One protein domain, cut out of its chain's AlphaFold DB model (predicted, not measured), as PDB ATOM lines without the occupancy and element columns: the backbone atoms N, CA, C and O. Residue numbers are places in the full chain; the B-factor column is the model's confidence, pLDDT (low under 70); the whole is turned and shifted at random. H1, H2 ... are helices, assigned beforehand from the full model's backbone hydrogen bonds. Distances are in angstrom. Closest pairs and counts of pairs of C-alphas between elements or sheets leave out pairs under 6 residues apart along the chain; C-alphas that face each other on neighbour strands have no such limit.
ATOM      1  N   ILE A 182      86.544 122.628  92.908       39.16
ATOM      2  CA  ILE A 182      85.623 122.590  94.052       39.16
ATOM      3  C   ILE A 182      84.169 122.411  93.619       39.16
ATOM      4  O   ILE A 182      83.466 121.548  94.145       39.16
ATOM      5  N   ARG A 183      83.685 123.220  92.675       46.31
ATOM      6  CA  ARG A 183      82.268 123.182  92.282       46.31
ATOM      7  C   ARG A 183      81.935 121.905  91.506       46.31
ATOM      8  O   ARG A 183      80.840 121.372  91.665       46.31
ATOM      9  N   CYS A 184      82.896 121.405  90.731       43.47
ATOM     10  CA  CYS A 184      82.739 120.245  89.855       43.47
ATOM     11  C   CYS A 184      82.914 118.896  90.579       43.47
ATOM     12  O   CYS A 184      82.166 117.963  90.309       43.47
ATOM     13  N   ILE A 185      83.850 118.787  91.532       42.44
ATOM     14  CA  ILE A 185      84.054 117.550  92.314       42.44
ATOM     15  C   ILE A 185      83.001 117.420  93.424       42.44
ATOM     16  O   ILE A 185      82.598 116.310  93.767       42.44
ATOM     17  N   CYS A 186      82.546 118.538  93.999       39.75
ATOM     18  CA  CYS A 186      81.784 118.521  95.249       39.75
ATOM     19  C   CYS A 186      80.325 118.967  95.136       39.75
ATOM     20  O   CYS A 186      79.666 118.994  96.175       39.75
ATOM     21  N   GLY A 187      79.845 119.353  93.942       48.25
ATOM     22  CA  GLY A 187      78.479 119.821  93.691       48.25
ATOM     23  C   GLY A 187      77.966 120.717  94.816       48.25
ATOM     24  O   GLY A 187      77.213 120.226  95.651       48.25
ATOM     25  N   LEU A 188      78.432 121.978  94.888       47.66
ATOM     26  CA  LEU A 188      78.163 122.934  95.981       47.66
ATOM     27  C   LEU A 188      76.656 123.121  96.277       47.66
ATOM     28  O   LEU A 188      76.048 124.138  95.965       47.66
ATOM     29  N   GLY A 189      76.071 122.147  96.967       54.59
ATOM     30  CA  GLY A 189      74.983 122.312  97.908       54.59
ATOM     31  C   GLY A 189      75.533 122.810  99.242       54.59
ATOM     32  O   GLY A 189      76.734 123.063  99.387       54.59
ATOM     33  N   LYS A 190      74.646 122.926 100.235       59.12
ATOM     34  CA  LYS A 190      74.952 123.407 101.595       59.12
ATOM     35  C   LYS A 190      76.269 122.819 102.125       59.12
ATOM     36  O   LYS A 190      76.508 121.623 101.969       59.12
ATOM     37  N   GLY A 191      77.107 123.654 102.744       71.50
ATOM     38  CA  GLY A 191      78.331 123.188 103.399       71.50
ATOM     39  C   GLY A 191      78.044 122.164 104.508       71.50
ATOM     40  O   GLY A 191      76.899 121.997 104.946       71.50
ATOM     41  N   LEU A 192      79.089 121.492 104.981       83.38
ATOM     42  CA  LEU A 192      79.009 120.502 106.054       83.38
ATOM     43  C   LEU A 192      79.819 121.003 107.245       83.38
ATOM     44  O   LEU A 192      80.959 121.431 107.083       83.38
ATOM     45  N   PHE A 193      79.219 120.965 108.433       88.00
ATOM     46  CA  PHE A 193      79.840 121.454 109.659       88.00
ATOM     47  C   PHE A 193      79.497 120.526 110.837       88.00
ATOM     48  O   PHE A 193      78.343 120.091 110.931       88.00
ATOM     49  N   PRO A 194      80.451 120.200 111.732       89.25
ATOM     50  CA  PRO A 194      80.248 119.229 112.805       89.25
ATOM     51  C   PRO A 194      79.609 119.900 114.032       89.25
ATOM     52  O   PRO A 194      80.244 120.130 115.057       89.25
ATOM     53  N   TYR A 195      78.325 120.249 113.920       84.88
ATOM     54  CA  TYR A 195      77.594 121.031 114.928       84.88
ATOM     55  C   TYR A 195      77.668 120.471 116.353       84.88
ATOM     56  O   TYR A 195      77.846 121.226 117.303       84.88
ATOM     57  N   GLU A 196      77.508 119.157 116.501       84.69
ATOM     58  CA  GLU A 196      77.424 118.483 117.806       84.69
ATOM     59  C   GLU A 196      78.811 118.202 118.412       84.69
ATOM     60  O   GLU A 196      78.929 117.866 119.593       84.69
ATOM     61  N   TYR A 197      79.869 118.381 117.616       88.19
ATOM     62  CA  TYR A 197      81.255 118.305 118.065       88.19
ATOM     63  C   TYR A 197      81.696 119.577 118.798       88.19
ATOM     64  O   TYR A 197      82.527 119.511 119.701       88.19
ATOM     65  N   ILE A 198      81.098 120.731 118.471       85.06
ATOM     66  CA  ILE A 198      81.425 122.013 119.104       85.06
ATOM     67  C   ILE A 198      80.797 122.085 120.502       85.06
ATOM     68  O   ILE A 198      79.695 122.600 120.698       85.06
ATOM     69  N   LYS A 199      81.512 121.537 121.487       80.25
ATOM     70  CA  LYS A 199      81.087 121.493 122.898       80.25
ATOM     71  C   LYS A 199      81.631 122.650 123.738       80.25
ATOM     72  O   LYS A 199      81.064 122.940 124.786       80.25
ATOM     73  N   SER A 200      82.687 123.313 123.276       78.69
ATOM     74  CA  SER A 200      83.269 124.520 123.873       78.69
ATOM     75  C   SER A 200      83.952 125.369 122.793       78.69
ATOM     76  O   SER A 200      84.135 124.917 121.660       78.69
ATOM     77  N   PHE A 201      84.335 126.604 123.130       78.44
ATOM     78  CA  PHE A 201      85.096 127.466 122.217       78.44
ATOM     79  C   PHE A 201      86.505 126.936 121.929       78.44
ATOM     80  O   PHE A 201      87.023 127.187 120.842       78.44
ATOM     81  N   ASP A 202      87.095 126.172 122.848       83.25
ATOM     82  CA  ASP A 202      88.444 125.619 122.686       83.25
ATOM     83  C   ASP A 202      88.531 124.666 121.490       83.25
ATOM     84  O   ASP A 202      89.528 124.681 120.772       83.25
ATOM     85  N   VAL A 203      87.443 123.936 121.202       86.44
ATOM     86  CA  VAL A 203      87.324 123.046 120.033       86.44
ATOM     87  C   VAL A 203      87.597 123.802 118.730       86.44
ATOM     88  O   VAL A 203      88.196 123.264 117.809       86.44
ATOM     89  N   LEU A 204      87.231 125.084 118.635       88.50
ATOM     90  CA  LEU A 204      87.484 125.872 117.423       88.50
ATOM     91  C   LEU A 204      88.978 126.097 117.150       88.50
ATOM     92  O   LEU A 204      89.340 126.393 116.011       88.50
ATOM     93  N   SER A 205      89.825 125.963 118.170       91.25
ATOM     94  CA  SER A 205      91.280 126.107 118.060       91.25
ATOM     95  C   SER A 205      91.980 124.804 117.664       91.25
ATOM     96  O   SER A 205      93.180 124.831 117.400       91.25
ATOM     97  N   GLU A 206      91.264 123.674 117.607       94.44
ATOM     98  CA  GLU A 206      91.820 122.406 117.132       94.44
ATOM     99  C   GLU A 206      92.288 122.543 115.681       94.44
ATOM    100  O   GLU A 206      91.580 123.087 114.830       94.44
ATOM    101  N   THR A 207      93.492 122.041 115.404       93.62
ATOM    102  CA  THR A 207      94.207 122.246 114.134       93.62
ATOM    103  C   THR A 207      94.037 121.108 113.134       93.62
ATOM    104  O   THR A 207      94.624 121.122 112.054       93.62
ATOM    105  N   THR A 208      93.227 120.110 113.479       91.69
ATOM    106  CA  THR A 208      92.995 118.914 112.671       91.69
ATOM    107  C   THR A 208      91.530 118.804 112.290       91.69
ATOM    108  O   THR A 208      90.652 119.163 113.076       91.69
ATOM    109  N   ILE A 209      91.258 118.246 111.110       90.12
ATOM    110  CA  ILE A 209      89.889 117.960 110.689       90.12
ATOM    111  C   ILE A 209      89.227 116.969 111.668       90.12
ATOM    112  O   ILE A 209      89.821 115.925 111.964       90.12
ATOM    113  N   PRO A 210      88.017 117.255 112.185       92.38
ATOM    114  CA  PRO A 210      87.321 116.340 113.085       92.38
ATOM    115  C   PRO A 210      87.063 114.992 112.427       92.38
ATOM    116  O   PRO A 210      86.796 114.928 111.229       92.38
ATOM    117  N   ALA A 211      87.079 113.922 113.221       92.69
ATOM    118  CA  ALA A 211      86.776 112.582 112.735       92.69
ATOM    119  C   ALA A 211      85.397 112.517 112.058       92.69
ATOM    120  O   ALA A 211      84.481 113.256 112.408       92.69
ATOM    121  N   LYS A 212      85.205 111.563 111.138       91.38
ATOM    122  CA  LYS A 212      83.946 111.390 110.393       91.38
ATOM    123  C   LYS A 212      82.706 111.361 111.294       91.38
ATOM    124  O   LYS A 212      81.724 112.034 111.002       91.38
ATOM    125  N   SER A 213      82.777 110.642 112.412       90.62
ATOM    126  CA  SER A 213      81.685 110.534 113.388       90.62
ATOM    127  C   SER A 213      81.329 111.860 114.070       90.62
ATOM    128  O   SER A 213      80.215 112.012 114.558       90.62
ATOM    129  N   ALA A 214      82.229 112.848 114.084       90.31
ATOM    130  CA  ALA A 214      81.964 114.181 114.624       90.31
ATOM    131  C   ALA A 214      80.939 114.973 113.787       90.31
ATOM    132  O   ALA A 214      80.339 115.927 114.283       90.31
ATOM    133  N   PHE A 215      80.730 114.581 112.526       89.50
ATOM    134  CA  PHE A 215      79.740 115.178 111.625       89.50
ATOM    135  C   PHE A 215      78.378 114.480 111.683       89.50
ATOM    136  O   PHE A 215      77.436 114.912 111.010       89.50
ATOM    137  N   ASP A 216      78.255 113.417 112.479       85.06
ATOM    138  CA  ASP A 216      76.984 112.743 112.675       85.06
ATOM    139  C   ASP A 216      76.008 113.679 113.385       85.06
ATOM    140  O   ASP A 216      76.350 114.424 114.304       85.06
ATOM    141  N   SER A 217      74.760 113.660 112.930       80.19
ATOM    142  CA  SER A 217      73.718 114.514 113.476       80.19
ATOM    143  C   SER A 217      72.700 113.671 114.222       80.19
ATOM    144  O   SER A 217      71.821 113.065 113.604       80.19
ATOM    145  N   SER A 218      72.735 113.703 115.557       72.25
ATOM    146  CA  SER A 218      71.656 113.160 116.394       72.25
ATOM    147  C   SER A 218      70.324 113.885 116.148       72.25
ATOM    148  O   SER A 218      69.244 113.276 116.232       72.25
ATOM    149  N   LEU A 219      70.387 115.174 115.772       65.75
ATOM    150  CA  LEU A 219      69.225 115.959 115.348       65.75
ATOM    151  C   LEU A 219      68.540 115.335 114.126       65.75
ATOM    152  O   LEU A 219      67.313 115.190 114.109       65.75
ATOM    153  N   ARG A 220      69.310 115.004 113.085       64.44
ATOM    154  CA  ARG A 220      68.774 114.470 111.825       64.44
ATOM    155  C   ARG A 220      68.678 112.945 111.814       64.44
ATOM    156  O   ARG A 220      67.971 112.423 110.961       64.44
ATOM    157  N   GLY A 221      69.322 112.263 112.763       70.25
ATOM    158  CA  GLY A 221      69.483 110.808 112.753       70.25
ATOM    159  C   GLY A 221      70.306 110.333 111.556       70.25
ATOM    160  O   GLY A 221      70.052 109.255 111.038       70.25
ATOM    161  N   THR A 222      71.218 111.171 111.065       76.38
ATOM    162  CA  THR A 222      71.998 110.907 109.852       76.38
ATOM    163  C   THR A 222      73.473 110.955 110.180       76.38
ATOM    164  O   THR A 222      73.919 111.922 110.801       76.38
ATOM    165  N   SER A 223      74.221 109.974 109.692       83.12
ATOM    166  CA  SER A 223      75.675 110.053 109.630       83.12
ATOM    167  C   SER A 223      76.110 110.695 108.322       83.12
ATOM    168  O   SER A 223      75.404 110.615 107.310       83.12
ATOM    169  N   ILE A 224      77.266 111.349 108.338       83.94
ATOM    170  CA  ILE A 224      77.850 111.893 107.112       83.94
ATOM    171  C   ILE A 224      78.201 110.744 106.151       83.94
ATOM    172  O   ILE A 224      78.746 109.707 106.557       83.94
ATOM    173  N   SER A 225      77.889 110.898 104.862       81.62
ATOM    174  CA  SER A 225      78.285 109.900 103.865       81.62
ATOM    175  C   SER A 225      79.814 109.878 103.714       81.62
ATOM    176  O   SER A 225      80.509 110.821 104.093       81.62
ATOM    177  N   ALA A 226      80.379 108.782 103.199       77.38
ATOM    178  CA  ALA A 226      81.819 108.743 102.925       77.38
ATOM    179  C   ALA A 226      82.223 109.856 101.942       77.38
ATOM    180  O   ALA A 226      83.166 110.591 102.210       77.38
ATOM    181  N   ASN A 227      81.430 110.044 100.885       73.75
ATOM    182  CA  ASN A 227      81.660 111.060  99.858       73.75
ATOM    183  C   ASN A 227      81.588 112.485 100.424       73.75
ATOM    184  O   ASN A 227      82.428 113.323 100.109       73.75
ATOM    185  N   ASP A 228      80.624 112.753 101.305       79.44
ATOM    186  CA  ASP A 228      80.494 114.050 101.970       79.44
ATOM    187  C   ASP A 228      81.672 114.342 102.904       79.44
ATOM    188  O   ASP A 228      82.121 115.481 102.991       79.44
ATOM    189  N   TYR A 229      82.208 113.331 103.590       86.25
ATOM    190  CA  TYR A 229      83.375 113.515 104.452       86.25
ATOM    191  C   TYR A 229      84.661 113.748 103.647       86.25
ATOM    192  O   TYR A 229      85.450 114.621 104.005       86.25
ATOM    193  N   GLU A 230      84.844 113.048 102.524       80.62
ATOM    194  CA  GLU A 230      85.936 113.342 101.583       80.62
ATOM    195  C   GLU A 230      85.832 114.767 101.026       80.62
ATOM    196  O   GLU A 230      86.835 115.472 100.915       80.62
ATOM    197  N   ARG A 231      84.611 115.258 100.784       80.38
ATOM    198  CA  ARG A 231      84.378 116.663 100.436       80.38
ATOM    199  C   ARG A 231      84.836 117.623 101.541       80.38
ATOM    200  O   ARG A 231      85.403 118.663 101.216       80.38
ATOM    201  N   VAL A 232      84.616 117.314 102.823       84.94
ATOM    202  CA  VAL A 232      85.113 118.163 103.925       84.94
ATOM    203  C   VAL A 232      86.642 118.186 103.951       84.94
ATOM    204  O   VAL A 232      87.210 119.270 104.072       84.94
ATOM    205  N   LYS A 233      87.309 117.034 103.789       84.50
ATOM    206  CA  LYS A 233      88.782 116.970 103.716       84.50
ATOM    207  C   LYS A 233      89.325 117.815 102.573       84.50
ATOM    208  O   LYS A 233      90.205 118.640 102.784       84.50
ATOM    209  N   PHE A 234      88.733 117.674 101.391       82.00
ATOM    210  CA  PHE A 234      89.116 118.455 100.227       82.00
ATOM    211  C   PHE A 234      88.946 119.965 100.457       82.00
ATOM    212  O   PHE A 234      89.840 120.736 100.126       82.00
ATOM    213  N   VAL A 235      87.828 120.406 101.052       81.44
ATOM    214  CA  VAL A 235      87.609 121.824 101.401       81.44
ATOM    215  C   VAL A 235      88.649 122.311 102.412       81.44
ATOM    216  O   VAL A 235      89.181 123.408 102.252       81.44
ATOM    217  N   TRP A 236      88.949 121.504 103.432       87.00
ATOM    218  CA  TRP A 236      89.951 121.821 104.448       87.00
ATOM    219  C   TRP A 236      91.341 122.028 103.834       87.00
ATOM    220  O   TRP A 236      92.002 123.019 104.130       87.00
ATOM    221  N   GLU A 237      91.756 121.125 102.944       84.56
ATOM    222  CA  GLU A 237      93.048 121.185 102.254       84.56
ATOM    223  C   GLU A 237      93.104 122.322 101.228       84.56
ATOM    224  O   GLU A 237      94.057 123.094 101.219       84.56
ATOM    225  N   HIS A 238      92.075 122.472 100.392       80.00
ATOM    226  CA  HIS A 238      92.062 123.465  99.316       80.00
ATOM    227  C   HIS A 238      92.093 124.908  99.822       80.00
ATOM    228  O   HIS A 238      92.746 125.754  99.219       80.00
ATOM    229  N   TYR A 239      91.370 125.207 100.905       80.50
ATOM    230  CA  TYR A 239      91.390 126.536 101.524       80.50
ATOM    231  C   TYR A 239      92.504 126.692 102.568       80.50
ATOM    232  O   TYR A 239      92.509 127.693 103.285       80.50
ATOM    233  N   GLU A 240      93.418 125.719 102.669       89.25
ATOM    234  CA  GLU A 240      94.558 125.722 103.594       89.25
ATOM    235  C   GLU A 240      94.142 126.031 105.047       89.25
ATOM    236  O   GLU A 240      94.760 126.836 105.752       89.25
ATOM    237  N   MET A 241      93.046 125.410 105.493       90.50
ATOM    238  CA  MET A 241      92.464 125.658 106.810       90.50
ATOM    239  C   MET A 241      93.415 125.187 107.915       90.50
ATOM    240  O   MET A 241      93.918 124.064 107.891       90.50
ATOM    241  N   LYS A 242      93.650 126.046 108.912       93.50
ATOM    242  CA  LYS A 242      94.582 125.774 110.019       93.50
ATOM    243  C   LYS A 242      93.867 125.336 111.285       93.50
ATOM    244  O   LYS A 242      94.515 124.843 112.203       93.50
ATOM    245  N   SER A 243      92.560 125.561 111.359       95.38
ATOM    246  CA  SER A 243      91.752 125.305 112.541       95.38
ATOM    247  C   SER A 243      90.285 125.050 112.203       95.38
ATOM    248  O   SER A 243      89.788 125.461 111.153       95.38
ATOM    249  N   ILE A 244      89.547 124.436 113.132       92.75
ATOM    250  CA  ILE A 244      88.089 124.258 113.000       92.75
ATOM    251  C   ILE A 244      87.377 125.614 112.865       92.75
ATOM    252  O   ILE A 244      86.347 125.718 112.193       92.75
ATOM    253  N   LYS A 245      87.937 126.683 113.447       91.75
ATOM    254  CA  LYS A 245      87.459 128.057 113.261       91.75
ATOM    255  C   LYS A 245      87.452 128.484 111.791       91.75
ATOM    256  O   LYS A 245      86.501 129.143 111.373       91.75
ATOM    257  N   ASP A 246      88.457 128.108 111.008       89.69
ATOM    258  CA  ASP A 246      88.526 128.457 109.582       89.69
ATOM    259  C   ASP A 246      87.415 127.751 108.796       89.69
ATOM    260  O   ASP A 246      86.719 128.380 107.994       89.69
ATOM    261  N   LEU A 247      87.159 126.477 109.121       89.06
ATOM    262  CA  LEU A 247      86.033 125.717 108.579       89.06
ATOM    263  C   LEU A 247      84.686 126.357 108.943       89.06
ATOM    264  O   LEU A 247      83.807 126.462 108.089       89.06
ATOM    265  N   LEU A 248      84.527 126.836 110.183       88.69
ATOM    266  CA  LEU A 248      83.326 127.550 110.628       88.69
ATOM    267  C   LEU A 248      83.130 128.871 109.872       88.69
ATOM    268  O   LEU A 248      82.013 129.182 109.459       88.69
ATOM    269  N   ILE A 249      84.194 129.656 109.678       85.88
ATOM    270  CA  ILE A 249      84.141 130.922 108.931       85.88
ATOM    271  C   ILE A 249      83.742 130.660 107.478       85.88
ATOM    272  O   ILE A 249      82.846 131.329 106.960       85.88
ATOM    273  N   TRP A 250      84.374 129.681 106.827       86.88
ATOM    274  CA  TRP A 250      84.019 129.276 105.470       86.88
ATOM    275  C   TRP A 250      82.556 128.836 105.389       86.88
ATOM    276  O   TRP A 250      81.813 129.347 104.551       86.88
ATOM    277  N   TYR A 251      82.129 127.963 106.307       86.12
ATOM    278  CA  TYR A 251      80.764 127.458 106.380       86.12
ATOM    279  C   TYR A 251      79.742 128.593 106.511       86.12
ATOM    280  O   TYR A 251      78.824 128.695 105.700       86.12
ATOM    281  N   ASN A 252      79.943 129.494 107.475       83.38
ATOM    282  CA  ASN A 252      79.059 130.638 107.695       83.38
ATOM    283  C   ASN A 252      79.029 131.581 106.485       83.38
ATOM    284  O   ASN A 252      77.975 132.110 106.136       83.38
ATOM    285  N   ASN A 253      80.160 131.780 105.803       82.12
ATOM    286  CA  ASN A 253      80.223 132.632 104.616       82.12
ATOM    287  C   ASN A 253      79.392 132.101 103.440       82.12
ATOM    288  O   ASN A 253      78.974 132.911 102.607       82.12
ATOM    289  N   LEU A 254      79.119 130.792 103.370       77.62
ATOM    290  CA  LEU A 254      78.214 130.224 102.363       77.62
ATOM    291  C   LEU A 254      76.768 130.705 102.540       77.62
ATOM    292  O   LEU A 254      76.069 130.847 101.543       77.62
ATOM    293  N   ASP A 255      76.340 131.001 103.770       75.69
ATOM    294  CA  ASP A 255      75.009 131.550 104.059       75.69
ATOM    295  C   ASP A 255      75.017 133.092 104.081       75.69
ATOM    296  O   ASP A 255      74.103 133.741 103.563       75.69
ATOM    297  N   VAL A 256      76.069 133.706 104.637       79.12
ATOM    298  CA  VAL A 256      76.169 135.169 104.788       79.12
ATOM    299  C   VAL A 256      76.299 135.878 103.440       79.12
ATOM    300  O   VAL A 256      75.669 136.917 103.246       79.12
ATOM    301  N   LYS A 257      77.076 135.347 102.484       77.00
ATOM    302  CA  LYS A 257      77.259 136.000 101.174       77.00
ATOM    303  C   LYS A 257      75.935 136.131 100.399       77.00
ATOM    304  O   LYS A 257      75.605 137.264 100.037       77.00
ATOM    305  N   PRO A 258      75.136 135.060 100.200       73.19
ATOM    306  CA  PRO A 258      73.803 135.182  99.604       73.19
ATOM    307  C   PRO A 258      72.879 136.118 100.386       73.19
ATOM    308  O   PRO A 258      72.126 136.885  99.788       73.19
ATOM    309  N   PHE A 259      72.950 136.106 101.721       75.50
ATOM    310  CA  PHE A 259      72.149 137.005 102.551       75.50
ATOM    311  C   PHE A 259      72.490 138.485 102.310       75.50
ATOM    312  O   PHE A 259      71.588 139.300 102.119       75.50
ATOM    313  N   VAL A 260      73.777 138.844 102.240       79.50
ATOM    314  CA  VAL A 260      74.215 140.215 101.917       79.50
ATOM    315  C   VAL A 260      73.797 140.612 100.500       79.50
ATOM    316  O   VAL A 260      73.315 141.727 100.305       79.50
TER     317      VAL A 260
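Overview. This is residues 182 to 260 of the 939 residues of an uncharacterized protein of Phytophthora sojae (strain P6497) (UniProt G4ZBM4). What is the main picture? Two longer helices, H4 and H5, stand about perpendicular and come together loosely near the end of H4 and the start of H5, as an L, while the unnamed stretch 187 to 201 runs through the middle of the domain. The short helices H1, H2 and H3 lie round this, H1 and H3 near H4 and H2 at the start of H5. What is it made of? The 79 printed residues include five named helices, H1 to H5 in chain order, and no named strand; the class is all helix. What is its outline? It is compact and rounded, with a radius of gyration of the C-alphas of 12.3 A and spans of 30 by 25 by 25 A.

Arrangement. How do the two longest helices stand? H5, residues 244 to 260, and H4, residues 226 to 238, are close but not clearly touching, about perpendicular at 88 degrees; their closest C-alphas, of Leu 247 and Trp 236, are 6.9 A apart. H5 has a kink of 32 degrees near residue 254. Where are the short helices? H2, residues 202 to 205, touches H5 at residues 244 to 245 alone, the closest C-alphas, of Leu 204 and Lys 245, being 4.7 A apart. H1, residues 182 to 186, and H3, residues 212 to 215, are each close to H4 but not clearly touching it: the closest C-alphas are those of Cys 186 and Arg 231, 6.1 A, and of Lys 212 and Tyr 229, 6.3 A. H1 and H3 are both apart from H5. What do the backbones show? Every O i to N i+4 pair is within hydrogen-bond range in H1 and H4, and 11 of 13 are in H5; H2 and H3 are too short for such a pair.

Along the chain. Where does H5 run? It spans 23.9 A, from C-alpha 244 at (88.089, 124.258, 113.000) to C-alpha 260 at (74.215, 140.215, 101.917). How long are the others? H4 spans 18.3 A from C-alpha 226 at (81.819, 108.743, 102.925); H1, H2 and H3 span 5.7, 5.4 and 5.8 A.

Size, cuts and confidence. How large is it? The two C-alphas farthest apart, of Cys 184 and Ser 200, are 34.3 A apart. Is it unbroken? The printed part has no cut; the link from H1 to H2 is long, and that from H4 to H5 is tight. Where is confidence low? The mean pLDDT of the printed part is 79.6, with residues 182 to 190 and 219 to 220 under 70.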